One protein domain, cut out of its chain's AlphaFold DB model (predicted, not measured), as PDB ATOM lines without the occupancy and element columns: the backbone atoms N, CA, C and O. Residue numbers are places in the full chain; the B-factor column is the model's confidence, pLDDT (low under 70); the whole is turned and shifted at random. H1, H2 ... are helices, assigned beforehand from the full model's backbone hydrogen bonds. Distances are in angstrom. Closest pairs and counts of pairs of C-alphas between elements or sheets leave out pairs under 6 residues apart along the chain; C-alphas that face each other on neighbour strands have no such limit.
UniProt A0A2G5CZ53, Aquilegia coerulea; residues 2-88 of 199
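What this domain is: This is residues 2 to 88 of the 199 residues of a protein of Aquilegia coerulea (UniProt A0A2G5CZ53). The longest helix, H2, forms a long helical hairpin with H3, the two side by side and running opposite ways, and H1 folds back beside the end of the hairpin where H2 begins and H3 ends. Residues 52 to 62, of which residue 52 belongs to H2, stick out at one end of the resulting rod, and residues 16 to 21, of which 16 and 17 belong to H1, stick out at the other. The printed part has 87 residues with three named helices, in the order H1, H2, H3, and no named strand; its class is all helix. It is only just extended, close to loose, with a radius of gyration of the C-alphas of 18.2 A and spans of 62 by 20 by 17 A.

Where its parts are: H2, residues 24 to 52, runs 42.3 A from C-alpha 24 at (291.813, 195.403, 285.972) to C-alpha 52 at (264.870, 191.568, 253.592). H3, residues 64 to 86, is 33.2 A long and ends with C-alpha 86 at (297.172, 194.863, 269.453). H1, residues 2 to 17, is 22.5 A long and begins with C-alpha 2 at (286.811, 184.952, 265.164).

How they stand to each other: H2 and H3 touch as a hairpin, at a shallow tilt of 19 degrees, opposite ways; their closest C-alphas, of Val 33 and Leu 84, are 7.3 A apart. H1 and H2 are close but not clearly touching, the closest C-alphas being those of Lys 8 and Met 30 at 6.9 A. H1, with residues 4 to 7 alone, only just touches residues 81 to 85 of H3, with 3 pairs of C-alphas within 8 A; the closest are those of Leu 4 and Lys 85, 6.3 A apart. In H1, H2 and H3 every O i to N i+4 pair is within hydrogen-bond range.

The domain as a whole: The two C-alphas farthest apart, of Glu 19 and Asn 57, are 61.6 A apart. The printed part has no cut. The link from H1 to H2 is short, and that from H2 to H3 is long, with 11 residues. Mean pLDDT of the printed part is 75.3; residues 17 to 22, 50 to 64 and 88 are under 70.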
ATOM      1  N   ALA A   2     286.341 186.241 264.627       81.06
ATOM      2  CA  ALA A   2     286.811 184.952 265.164       81.06
ATOM      3  C   ALA A   2     288.162 185.022 265.912       81.06
ATOM      4  O   ALA A   2     288.219 184.682 267.083       81.06
ATOM      5  N   GLN A   3     289.198 185.598 265.292       79.38
ATOM      6  CA  GLN A   3     290.523 185.755 265.920       79.38
ATOM      7  C   GLN A   3     290.526 186.564 267.233       79.38
ATOM      8  O   GLN A   3     291.358 186.328 268.094       79.38
ATOM      9  N   LEU A   4     289.637 187.554 267.389       81.56
ATOM     10  CA  LEU A   4     289.568 188.345 268.627       81.56
ATOM     11  C   LEU A   4     288.867 187.555 269.743       81.56
ATOM     12  O   LEU A   4     289.235 187.685 270.905       81.56
ATOM     13  N   ASN A   5     287.897 186.709 269.382       80.94
ATOM     14  CA  ASN A   5     287.236 185.801 270.319       80.94
ATOM     15  C   ASN A   5     288.172 184.678 270.772       80.94
ATOM     16  O   ASN A   5     288.180 184.335 271.947       80.94
ATOM     17  N   GLU A   6     288.983 184.147 269.857       84.44
ATOM     18  CA  GLU A   6     290.032 183.173 270.166       84.44
ATOM     19  C   GLU A   6     291.056 183.761 271.142       84.44
ATOM     20  O   GLU A   6     291.301 183.176 272.192       84.44
ATOM     21  N   LEU A   7     291.548 184.978 270.876       79.81
ATOM     22  CA  LEU A   7     292.455 185.685 271.784       79.81
ATOM     23  C   LEU A   7     291.815 185.946 273.157       79.81
ATOM     24  O   LEU A   7     292.454 185.755 274.186       79.81
ATOM     25  N   LYS A   8     290.536 186.345 273.194       83.31
ATOM     26  CA  LYS A   8     289.790 186.506 274.451       83.31
ATOM     27  C   LYS A   8     289.710 185.187 275.227       83.31
ATOM     28  O   LYS A   8     289.853 185.200 276.447       83.31
ATOM     29  N   SER A   9     289.481 184.071 274.535       83.00
ATOM     30  CA  SER A   9     289.442 182.742 275.148       83.00
ATOM     31  C   SER A   9     290.806 182.327 275.693       83.00
ATOM     32  O   SER A   9     290.860 181.815 276.804       83.00
ATOM     33  N   ASP A  10     291.892 182.573 274.955       81.31
ATOM     34  CA  ASP A  10     293.259 182.270 275.399       81.31
ATOM     35  C   ASP A  10     293.616 183.044 276.675       81.31
ATOM     36  O   ASP A  10     294.030 182.456 277.672       81.31
ATOM     37  N   VAL A  11     293.349 184.354 276.689       77.06
ATOM     38  CA  VAL A  11     293.561 185.207 277.869       77.06
ATOM     39  C   VAL A  11     292.737 184.718 279.063       77.06
ATOM     40  O   VAL A  11     293.243 184.664 280.179       77.06
ATOM     41  N   ASN A  12     291.480 184.326 278.847       80.31
ATOM     42  CA  ASN A  12     290.642 183.809 279.925       80.31
ATOM     43  C   ASN A  12     291.134 182.456 280.461       80.31
ATOM     44  O   ASN A  12     291.093 182.234 281.667       80.31
ATOM     45  N   ASN A  13     291.618 181.572 279.588       78.31
ATOM     46  CA  ASN A  13     292.168 180.281 279.993       78.31
ATOM     47  C   ASN A  13     293.448 180.445 280.821       78.31
ATOM     48  O   ASN A  13     293.620 179.718 281.792       78.31
ATOM     49  N   LYS A  14     294.306 181.420 280.487       72.25
ATOM     50  CA  LYS A  14     295.508 181.734 281.278       72.25
ATOM     51  C   LYS A  14     295.162 182.232 282.681       72.25
ATOM     52  O   LYS A  14     295.692 181.708 283.646       72.25
ATOM     53  N   VAL A  15     294.193 183.141 282.795       70.69
ATOM     54  CA  VAL A  15     293.697 183.625 284.099       70.69
ATOM     55  C   VAL A  15     293.136 182.481 284.952       70.69
ATOM     56  O   VAL A  15     293.357 182.448 286.154       70.69
ATOM     57  N   ILE A  16     292.408 181.537 284.344       70.88
ATOM     58  CA  ILE A  16     291.880 180.363 285.061       70.88
ATOM     59  C   ILE A  16     293.016 179.431 285.501       70.88
ATOM     60  O   ILE A  16     292.962 178.904 286.606       70.88
ATOM     61  N   ALA A  17     294.024 179.222 284.650       62.88
ATOM     62  CA  ALA A  17     295.160 178.350 284.943       62.88
ATOM     63  C   ALA A  17     296.045 178.875 286.084       62.88
ATOM     64  O   ALA A  17     296.630 178.070 286.800       62.88
ATOM     65  N   GLU A  18     296.124 180.194 286.257       63.09
ATOM     66  CA  GLU A  18     296.863 180.823 287.356       63.09
ATOM     67  C   GLU A  18     296.085 180.795 288.689       63.09
ATOM     68  O   GLU A  18     296.665 181.104 289.713       63.09
ATOM     69  N   GLU A  19     294.798 180.404 288.719       55.75
ATOM     70  CA  GLU A  19     293.910 180.491 289.906       55.75
ATOM     71  C   GLU A  19     293.864 181.888 290.567       55.75
ATOM     72  O   GLU A  19     293.376 182.062 291.687       55.75
ATOM     73  N   GLU A  20     294.319 182.914 289.853       61.53
ATOM     74  CA  GLU A  20     294.507 184.254 290.384       61.53
ATOM     75  C   GLU A  20     293.423 185.237 289.940       61.53
ATOM     76  O   GLU A  20     292.620 185.024 289.021       61.53
ATOM     77  N   ARG A  21     293.386 186.375 290.638       62.34
ATOM     78  CA  ARG A  21     292.451 187.446 290.328       62.34
ATOM     79  C   ARG A  21     292.882 188.128 289.032       62.34
ATOM     80  O   ARG A  21     293.959 188.707 288.923       62.34
ATOM     81  N   ARG A  22     291.986 188.121 288.048       65.88
ATOM     82  CA  ARG A  22     292.179 188.818 286.773       65.88
ATOM     83  C   ARG A  22     292.521 190.298 286.990       65.88
ATOM     84  O   ARG A  22     291.830 190.983 287.744       65.88
ATOM     85  N   SER A  23     293.532 190.800 286.278       72.06
ATOM     86  CA  SER A  23     293.910 192.214 286.363       72.06
ATOM     87  C   SER A  23     292.811 193.140 285.831       72.06
ATOM     88  O   SER A  23     292.150 192.853 284.822       72.06
ATOM     89  N   ASN A  24     292.708 194.334 286.423       72.38
ATOM     90  CA  ASN A  24     291.813 195.403 285.972       72.38
ATOM     91  C   ASN A  24     292.033 195.780 284.491       72.38
ATOM     92  O   ASN A  24     291.095 196.166 283.782       72.38
ATOM     93  N   ARG A  25     293.271 195.651 283.988       71.31
ATOM     94  CA  ARG A  25     293.607 195.917 282.577       71.31
ATOM     95  C   ARG A  25     292.951 194.906 281.637       71.31
ATOM     96  O   ARG A  25     292.434 195.303 280.586       71.31
ATOM     97  N   VAL A  26     292.954 193.634 282.032       75.94
ATOM     98  CA  VAL A  26     292.360 192.533 281.270       75.94
ATOM     99  C   VAL A  26     290.837 192.623 281.304       75.94
ATOM    100  O   VAL A  26     290.213 192.538 280.247       75.94
ATOM    101  N   ASP A  27     290.231 192.899 282.462       77.81
ATOM    102  CA  ASP A  27     288.776 193.096 282.572       77.81
ATOM    103  C   ASP A  27     288.284 194.263 281.712       77.81
ATOM    104  O   ASP A  27     287.340 194.134 280.924       77.81
ATOM    105  N   GLY A  28     288.974 195.404 281.789       81.50
ATOM    106  CA  GLY A  28     288.662 196.557 280.951       81.50
ATOM    107  C   GLY A  28     288.778 196.236 279.458       81.50
ATOM    108  O   GLY A  28     287.989 196.735 278.651       81.50
ATOM    109  N   TRP A  29     289.743 195.404 279.065       86.62
ATOM    110  CA  TRP A  29     289.885 194.960 277.682       86.62
ATOM    111  C   TRP A  29     288.776 193.994 277.260       86.62
ATOM    112  O   TRP A  29     288.171 194.226 276.213       86.62
ATOM    113  N   MET A  30     288.437 192.988 278.075       82.44
ATOM    114  CA  MET A  30     287.347 192.051 277.781       82.44
ATOM    115  C   MET A  30     286.014 192.774 277.596       82.44
ATOM    116  O   MET A  30     285.321 192.521 276.609       82.44
ATOM    117  N   LYS A  31     285.700 193.735 278.472       86.88
ATOM    118  CA  LYS A  31     284.488 194.553 278.355       86.88
ATOM    119  C   LYS A  31     284.451 195.325 277.036       86.88
ATOM    120  O   LYS A  31     283.448 195.312 276.330       86.88
ATOM    121  N   ARG A  32     285.577 195.928 276.633       85.00
ATOM    122  CA  ARG A  32     285.683 196.593 275.323       85.00
ATOM    123  C   ARG A  32     285.500 195.617 274.160       85.00
ATOM    124  O   ARG A  32     284.939 196.017 273.146       85.00
ATOM    125  N   VAL A  33     285.966 194.372 274.266       85.50
ATOM    126  CA  VAL A  33     285.736 193.344 273.235       85.50
ATOM    127  C   VAL A  33     284.247 192.991 273.141       85.50
ATOM    128  O   VAL A  33     283.708 192.953 272.036       85.50
ATOM    129  N   GLU A  34     283.571 192.798 274.274       86.12
ATOM    130  CA  GLU A  34     282.133 192.499 274.340       86.12
ATOM    131  C   GLU A  34     281.273 193.632 273.779       86.12
ATOM    132  O   GLU A  34     280.446 193.401 272.895       86.12
ATOM    133  N   ASP A  35     281.532 194.872 274.196       87.00
ATOM    134  CA  ASP A  35     280.826 196.053 273.690       87.00
ATOM    135  C   ASP A  35     280.945 196.160 272.160       87.00
ATOM    136  O   ASP A  35     279.992 196.508 271.459       87.00
ATOM    137  N   ARG A  36     282.120 195.838 271.602       82.12
ATOM    138  CA  ARG A  36     282.346 195.864 270.148       82.12
ATOM    139  C   ARG A  36     281.667 194.709 269.426       82.12
ATOM    140  O   ARG A  36     281.249 194.905 268.284       82.12
ATOM    141  N   GLN A  37     281.553 193.543 270.057       83.44
ATOM    142  CA  GLN A  37     280.799 192.418 269.508       83.44
ATOM    143  C   GLN A  37     279.325 192.808 269.337       83.44
ATOM    144  O   GLN A  37     278.803 192.698 268.230       83.44
ATOM    145  N   LEU A  38     278.714 193.414 270.363       86.38
ATOM    146  CA  LEU A  38     277.335 193.919 270.298       86.38
ATOM    147  C   LEU A  38     277.131 194.938 269.165       86.38
ATOM    148  O   LEU A  38     276.123 194.919 268.454       86.38
ATOM    149  N   GLU A  39     278.099 195.832 268.954       84.19
ATOM    150  CA  GLU A  39     278.037 196.798 267.853       84.19
ATOM    151  C   GLU A  39     278.145 196.142 266.468       84.19
ATOM    152  O   GLU A  39     277.505 196.610 265.521       84.19
ATOM    153  N   VAL A  40     278.946 195.081 266.323       85.69
ATOM    154  CA  VAL A  40     279.034 194.313 265.072       85.69
ATOM    155  C   VAL A  40     277.750 193.539 264.816       85.69
ATOM    156  O   VAL A  40     277.247 193.586 263.692       85.69
ATOM    157  N   ASP A  41     277.170 192.922 265.840       86.19
ATOM    158  CA  ASP A  41     275.899 192.205 265.727       86.19
ATOM    159  C   ASP A  41     274.772 193.150 265.293       86.19
ATOM    160  O   ASP A  41     273.981 192.826 264.404       86.19
ATOM    161  N   LYS A  42     274.769 194.388 265.803       87.19
ATOM    162  CA  LYS A  42     273.853 195.440 265.343       87.19
ATOM    163  C   LYS A  42     274.045 195.789 263.863       87.19
ATOM    164  O   LYS A  42     273.061 195.981 263.154       87.19
ATOM    165  N   ILE A  43     275.285 195.873 263.374       85.31
ATOM    166  CA  ILE A  43     275.567 196.141 261.951       85.31
ATOM    167  C   ILE A  43     275.102 194.975 261.071       85.31
ATOM    168  O   ILE A  43     274.557 195.205 259.988       85.31
ATOM    169  N   ILE A  44     275.301 193.735 261.524       84.69
ATOM    170  CA  ILE A  44     274.814 192.537 260.833       84.69
ATOM    171  C   ILE A  44     273.286 192.573 260.762       84.69
ATOM    172  O   ILE A  44     272.732 192.405 259.678       84.69
ATOM    173  N   LEU A  45     272.613 192.894 261.869       85.88
ATOM    174  CA  LEU A  45     271.160 193.032 261.916       85.88
ATOM    175  C   LEU A  45     270.647 194.141 260.984       85.88
ATOM    176  O   LEU A  45     269.719 193.905 260.210       85.88
ATOM    177  N   GLU A  46     271.276 195.326 260.998       82.50
ATOM    178  CA  GLU A  46     270.966 196.426 260.070       82.50
ATOM    179  C   GLU A  46     271.080 195.947 258.610       82.50
ATOM    180  O   GLU A  46     270.197 196.215 257.793       82.50
ATOM    181  N   ARG A  47     272.135 195.190 258.270       78.38
ATOM    182  CA  ARG A  47     272.321 194.619 256.928       78.38
ATOM    183  C   ARG A  47     271.208 193.637 256.563       78.38
ATOM    184  O   ARG A  47     270.678 193.731 255.460       78.38
ATOM    185  N   THR A  48     270.867 192.708 257.455       78.06
ATOM    186  CA  THR A  48     269.832 191.689 257.216       78.06
ATOM    187  C   THR A  48     268.479 192.342 256.957       78.06
ATOM    188  O   THR A  48     267.860 192.072 255.930       78.06
ATOM    189  N   GLN A  49     268.086 193.319 257.779       75.81
ATOM    190  CA  GLN A  49     266.856 194.092 257.574       75.81
ATOM    191  C   GLN A  49     266.858 194.861 256.243       75.81
ATOM    192  O   GLN A  49     265.829 194.974 255.576       75.81
ATOM    193  N   HIS A  50     268.010 195.396 255.824       69.12
ATOM    194  CA  HIS A  50     268.146 196.058 254.526       69.12
ATOM    195  C   HIS A  50     268.029 195.092 253.335       69.12
ATOM    196  O   HIS A  50     267.536 195.504 252.284       69.12
ATOM    197  N   LEU A  51     268.466 193.838 253.488       67.50
ATOM    198  CA  LEU A  51     268.358 192.792 252.465       67.50
ATOM    199  C   LEU A  51     266.944 192.194 252.384       67.50
ATOM    200  O   LEU A  51     266.488 191.863 251.292       67.50
ATOM    201  N   GLU A  52     266.243 192.087 253.514       64.00
ATOM    202  CA  GLU A  52     264.870 191.568 253.592       64.00
ATOM    203  C   GLU A  52     263.826 192.532 253.017       64.00
ATOM    204  O   GLU A  52     262.789 192.092 252.524       64.00
ATOM    205  N   ARG A  53     264.117 193.840 252.972       64.06
ATOM    206  CA  ARG A  53     263.280 194.872 252.323       64.06
ATOM    207  C   ARG A  53     263.322 194.809 250.786       64.06
ATOM    208  O   ARG A  53     263.423 195.843 250.122       64.06
ATOM    209  N   LYS A  54     263.250 193.607 250.205       57.50
ATOM    210  CA  LYS A  54     263.161 193.389 248.755       57.50
ATOM    211  C   LYS A  54     262.022 194.226 248.174       57.50
ATOM    212  O   LYS A  54     260.875 194.126 248.602       57.50
ATOM    213  N   CYS A  55     262.339 195.035 247.170       53.56
ATOM    214  CA  CYS A  55     261.325 195.705 246.374       53.56
ATOM    215  C   CYS A  55     260.555 194.652 245.571       53.56
ATOM    216  O   CYS A  55     261.145 193.939 244.755       53.56
ATOM    217  N   LEU A  56     259.241 194.582 245.783       52.31
ATOM    218  CA  LEU A  56     258.321 193.983 244.821       52.31
ATOM    219  C   LEU A  56     258.600 194.657 243.461       52.31
ATOM    220  O   LEU A  56     258.666 195.883 243.393       52.31
ATOM    221  N   ASN A  57     258.833 193.865 242.413       52.78
ATOM    222  CA  ASN A  57     259.062 194.284 241.016       52.78
ATOM    223  C   ASN A  57     260.482 194.688 240.567       52.78
ATOM    224  O   ASN A  57     260.631 195.294 239.510       52.78
ATOM    225  N   GLY A  58     261.550 194.297 241.271       52.97
ATOM    226  CA  GLY A  58     262.872 194.134 240.627       52.97
ATOM    227  C   GLY A  58     263.577 195.397 240.107       52.97
ATOM    228  O   GLY A  58     264.623 195.284 239.476       52.97
ATOM    229  N   CYS A  59     263.076 196.598 240.399       55.81
ATOM    230  CA  CYS A  59     263.698 197.844 239.962       55.81
ATOM    231  C   CYS A  59     263.861 198.795 241.148       55.81
ATOM    232  O   CYS A  59     262.944 199.540 241.477       55.81
ATOM    233  N   CYS A  60     265.013 198.766 241.824       54.88
ATOM    234  CA  CYS A  60     265.390 199.839 242.745       54.88
ATOM    235  C   CYS A  60     266.912 199.960 242.901       54.88
ATOM    236  O   CYS A  60     267.567 199.128 243.520       54.88
ATOM    237  N   THR A  61     267.440 201.100 242.456       53.03
ATOM    238  CA  THR A  61     268.782 201.644 242.731       53.03
ATOM    239  C   THR A  61     268.923 202.227 244.155       53.03
ATOM    240  O   THR A  61     269.919 202.870 244.483       53.03
ATOM    241  N   LYS A  62     267.947 201.994 245.049       53.72
ATOM    242  CA  LYS A  62     267.781 202.696 246.340       53.72
ATOM    243  C   LYS A  62     268.748 202.310 247.468       53.72
ATOM    244  O   LYS A  62     268.590 202.809 248.578       53.72
ATOM    245  N   ASN A  63     269.765 201.489 247.215       60.59
ATOM    246  CA  ASN A  63     270.658 201.015 248.278       60.59
ATOM    247  C   ASN A  63     272.122 201.462 248.174       60.59
ATOM    248  O   ASN A  63     272.895 201.147 249.064       60.59
ATOM    249  N   CYS A  64     272.542 202.234 247.165       64.94
ATOM    250  CA  CYS A  64     273.973 202.549 247.024       64.94
ATOM    251  C   CYS A  64     274.505 203.449 248.163       64.94
ATOM    252  O   CYS A  64     275.538 203.157 248.764       64.94
ATOM    253  N   TRP A  65     273.761 204.499 248.538       72.44
ATOM    254  CA  TRP A  65     274.158 205.412 249.620       72.44
ATOM    255  C   TRP A  65     274.072 204.772 251.013       72.44
ATOM    256  O   TRP A  65     274.957 204.964 251.850       72.44
ATOM    257  N   SER A  66     273.026 203.980 251.272       71.62
ATOM    258  CA  SER A  66     272.881 203.220 252.520       71.62
ATOM    259  C   SER A  66     273.965 202.145 252.637       71.62
ATOM    260  O   SER A  66     274.601 202.052 253.687       71.62
ATOM    261  N   SER A  67     274.258 201.411 251.558       74.81
ATOM    262  CA  SER A  67     275.370 200.459 251.495       74.81
ATOM    263  C   SER A  67     276.727 201.137 251.678       74.81
ATOM    264  O   SER A  67     277.552 200.616 252.423       74.81
ATOM    265  N   TYR A  68     276.957 202.318 251.095       80.50
ATOM    266  CA  TYR A  68     278.176 203.099 251.325       80.50
ATOM    267  C   TYR A  68     278.313 203.528 252.794       80.50
ATOM    268  O   TYR A  68     279.369 203.349 253.407       80.50
ATOM    269  N   LYS A  69     277.231 204.028 253.407       82.50
ATOM    270  CA  LYS A  69     277.207 204.408 254.829       82.50
ATOM    271  C   LYS A  69     277.472 203.203 255.737       82.50
ATOM    272  O   LYS A  69     278.230 203.329 256.701       82.50
ATOM    273  N   LEU A  70     276.892 202.044 255.421       82.62
ATOM    274  CA  LEU A  70     277.128 200.788 256.133       82.62
ATOM    275  C   LEU A  70     278.582 200.322 255.963       82.62
ATOM    276  O   LEU A  70     279.243 200.029 256.954       82.62
ATOM    277  N   GLY A  71     279.114 200.349 254.739       82.19
ATOM    278  CA  GLY A  71     280.511 200.024 254.448       82.19
ATOM    279  C   GLY A  71     281.484 200.900 255.238       82.19
ATOM    280  O   GLY A  71     282.404 200.392 255.875       82.19
ATOM    281  N   LYS A  72     281.224 202.210 255.324       86.88
ATOM    282  CA  LYS A  72     282.024 203.138 256.138       86.88
ATOM    283  C   LYS A  72     281.961 202.816 257.637       86.88
ATOM    284  O   LYS A  72     282.970 202.965 258.327       86.88
ATOM    285  N   LYS A  73     280.807 202.363 258.155       85.06
ATOM    286  CA  LYS A  73     280.702 201.855 259.537       85.06
ATOM    287  C   LYS A  73     281.563 200.599 259.716       85.06
ATOM    288  O   LYS A  73     282.333 200.552 260.667       85.06
ATOM    289  N   VAL A  74     281.479 199.634 258.796       84.81
ATOM    290  CA  VAL A  74     282.255 198.381 258.848       84.81
ATOM    291  C   VAL A  74     283.758 198.659 258.859       84.81
ATOM    292  O   VAL A  74     284.444 198.172 259.750       84.81
ATOM    293  N   VAL A  75     284.263 199.501 257.951       85.06
ATOM    294  CA  VAL A  75     285.694 199.859 257.894       85.06
ATOM    295  C   VAL A  75     286.167 200.487 259.207       85.06
ATOM    296  O   VAL A  75     287.185 200.076 259.760       85.06
ATOM    297  N   LYS A  76     285.402 201.437 259.765       85.38
ATOM    298  CA  LYS A  76     285.729 202.041 261.067       85.38
ATOM    299  C   LYS A  76     285.785 201.006 262.190       85.38
ATOM    300  O   LYS A  76     286.655 201.089 263.050       85.38
ATOM    301  N   LYS A  77     284.859 200.043 262.204       82.94
ATOM    302  CA  LYS A  77     284.836 198.987 263.225       82.94
ATOM    303  C   LYS A  77     285.989 197.998 263.057       82.94
ATOM    304  O   LYS A  77     286.586 197.632 264.063       82.94
ATOM    305  N   LEU A  78     286.353 197.635 261.825       82.69
ATOM    306  CA  LEU A  78     287.521 196.791 261.549       82.69
ATOM    307  C   LEU A  78     288.812 197.416 262.091       82.69
ATOM    308  O   LEU A  78     289.569 196.726 262.767       82.69
ATOM    309  N   LEU A  79     289.007 198.724 261.894       81.88
ATOM    310  CA  LEU A  79     290.167 199.442 262.429       81.88
ATOM    311  C   LEU A  79     290.218 199.400 263.969       81.88
ATOM    312  O   LEU A  79     291.260 199.148 264.569       81.88
ATOM    313  N   LEU A  80     289.073 199.597 264.630       81.31
ATOM    314  CA  LEU A  80     288.983 199.512 266.092       81.31
ATOM    315  C   LEU A  80     289.233 198.090 266.614       81.31
ATOM    316  O   LEU A  80     289.831 197.930 267.676       81.31
ATOM    317  N   MET A  81     288.795 197.064 265.880       79.12
ATOM    318  CA  MET A  81     289.074 195.666 266.213       79.12
ATOM    319  C   MET A  81     290.551 195.322 266.063       79.12
ATOM    320  O   MET A  81     291.088 194.593 266.890       79.12
ATOM    321  N   GLU A  82     291.213 195.842 265.032       77.94
ATOM    322  CA  GLU A  82     292.651 195.660 264.855       77.94
ATOM    323  C   GLU A  82     293.433 196.284 266.016       77.94
ATOM    324  O   GLU A  82     294.306 195.634 266.587       77.94
ATOM    325  N   ASN A  83     293.045 197.485 266.452       78.69
ATOM    326  CA  ASN A  83     293.619 198.105 267.646       78.69
ATOM    327  C   ASN A  83     293.398 197.243 268.896       78.69
ATOM    328  O   ASN A  83     294.334 197.017 269.655       78.69
ATOM    329  N   LEU A  84     292.190 196.707 269.103       77.06
ATOM    330  CA  LEU A  84     291.912 195.832 270.247       77.06
ATOM    331  C   LEU A  84     292.734 194.545 270.234       77.06
ATOM    332  O   LEU A  84     293.140 194.106 271.304       77.06
ATOM    333  N   LYS A  85     293.018 193.970 269.060       75.81
ATOM    334  CA  LYS A  85     293.938 192.829 268.957       75.81
ATOM    335  C   LYS A  85     295.343 193.200 269.419       75.81
ATOM    336  O   LYS A  85     295.935 192.443 270.175       75.81
ATOM    337  N   ARG A  86     295.851 194.372 269.018       75.50
ATOM    338  CA  ARG A  86     297.172 194.863 269.453       75.50
ATOM    339  C   ARG A  86     297.235 195.051 270.971       75.50
ATOM    340  O   ARG A  86     298.225 194.683 271.582       75.50
ATOM    341  N   TYR A  87     296.162 195.559 271.578       70.38
ATOM    342  CA  TYR A  87     296.049 195.708 273.035       70.38
ATOM    343  C   TYR A  87     295.680 194.419 273.784       70.38
ATOM    344  O   TYR A  87     295.576 194.459 275.004       70.38
ATOM    345  N   GLY A  88     295.409 193.319 273.075       60.75
ATOM    346  CA  GLY A  88     295.005 192.035 273.653       60.75
ATOM    347  C   GLY A  88     296.164 191.081 273.928       60.75
ATOM    348  O   GLY A  88     295.927 189.951 274.339       60.75
TER     349      GLY A  88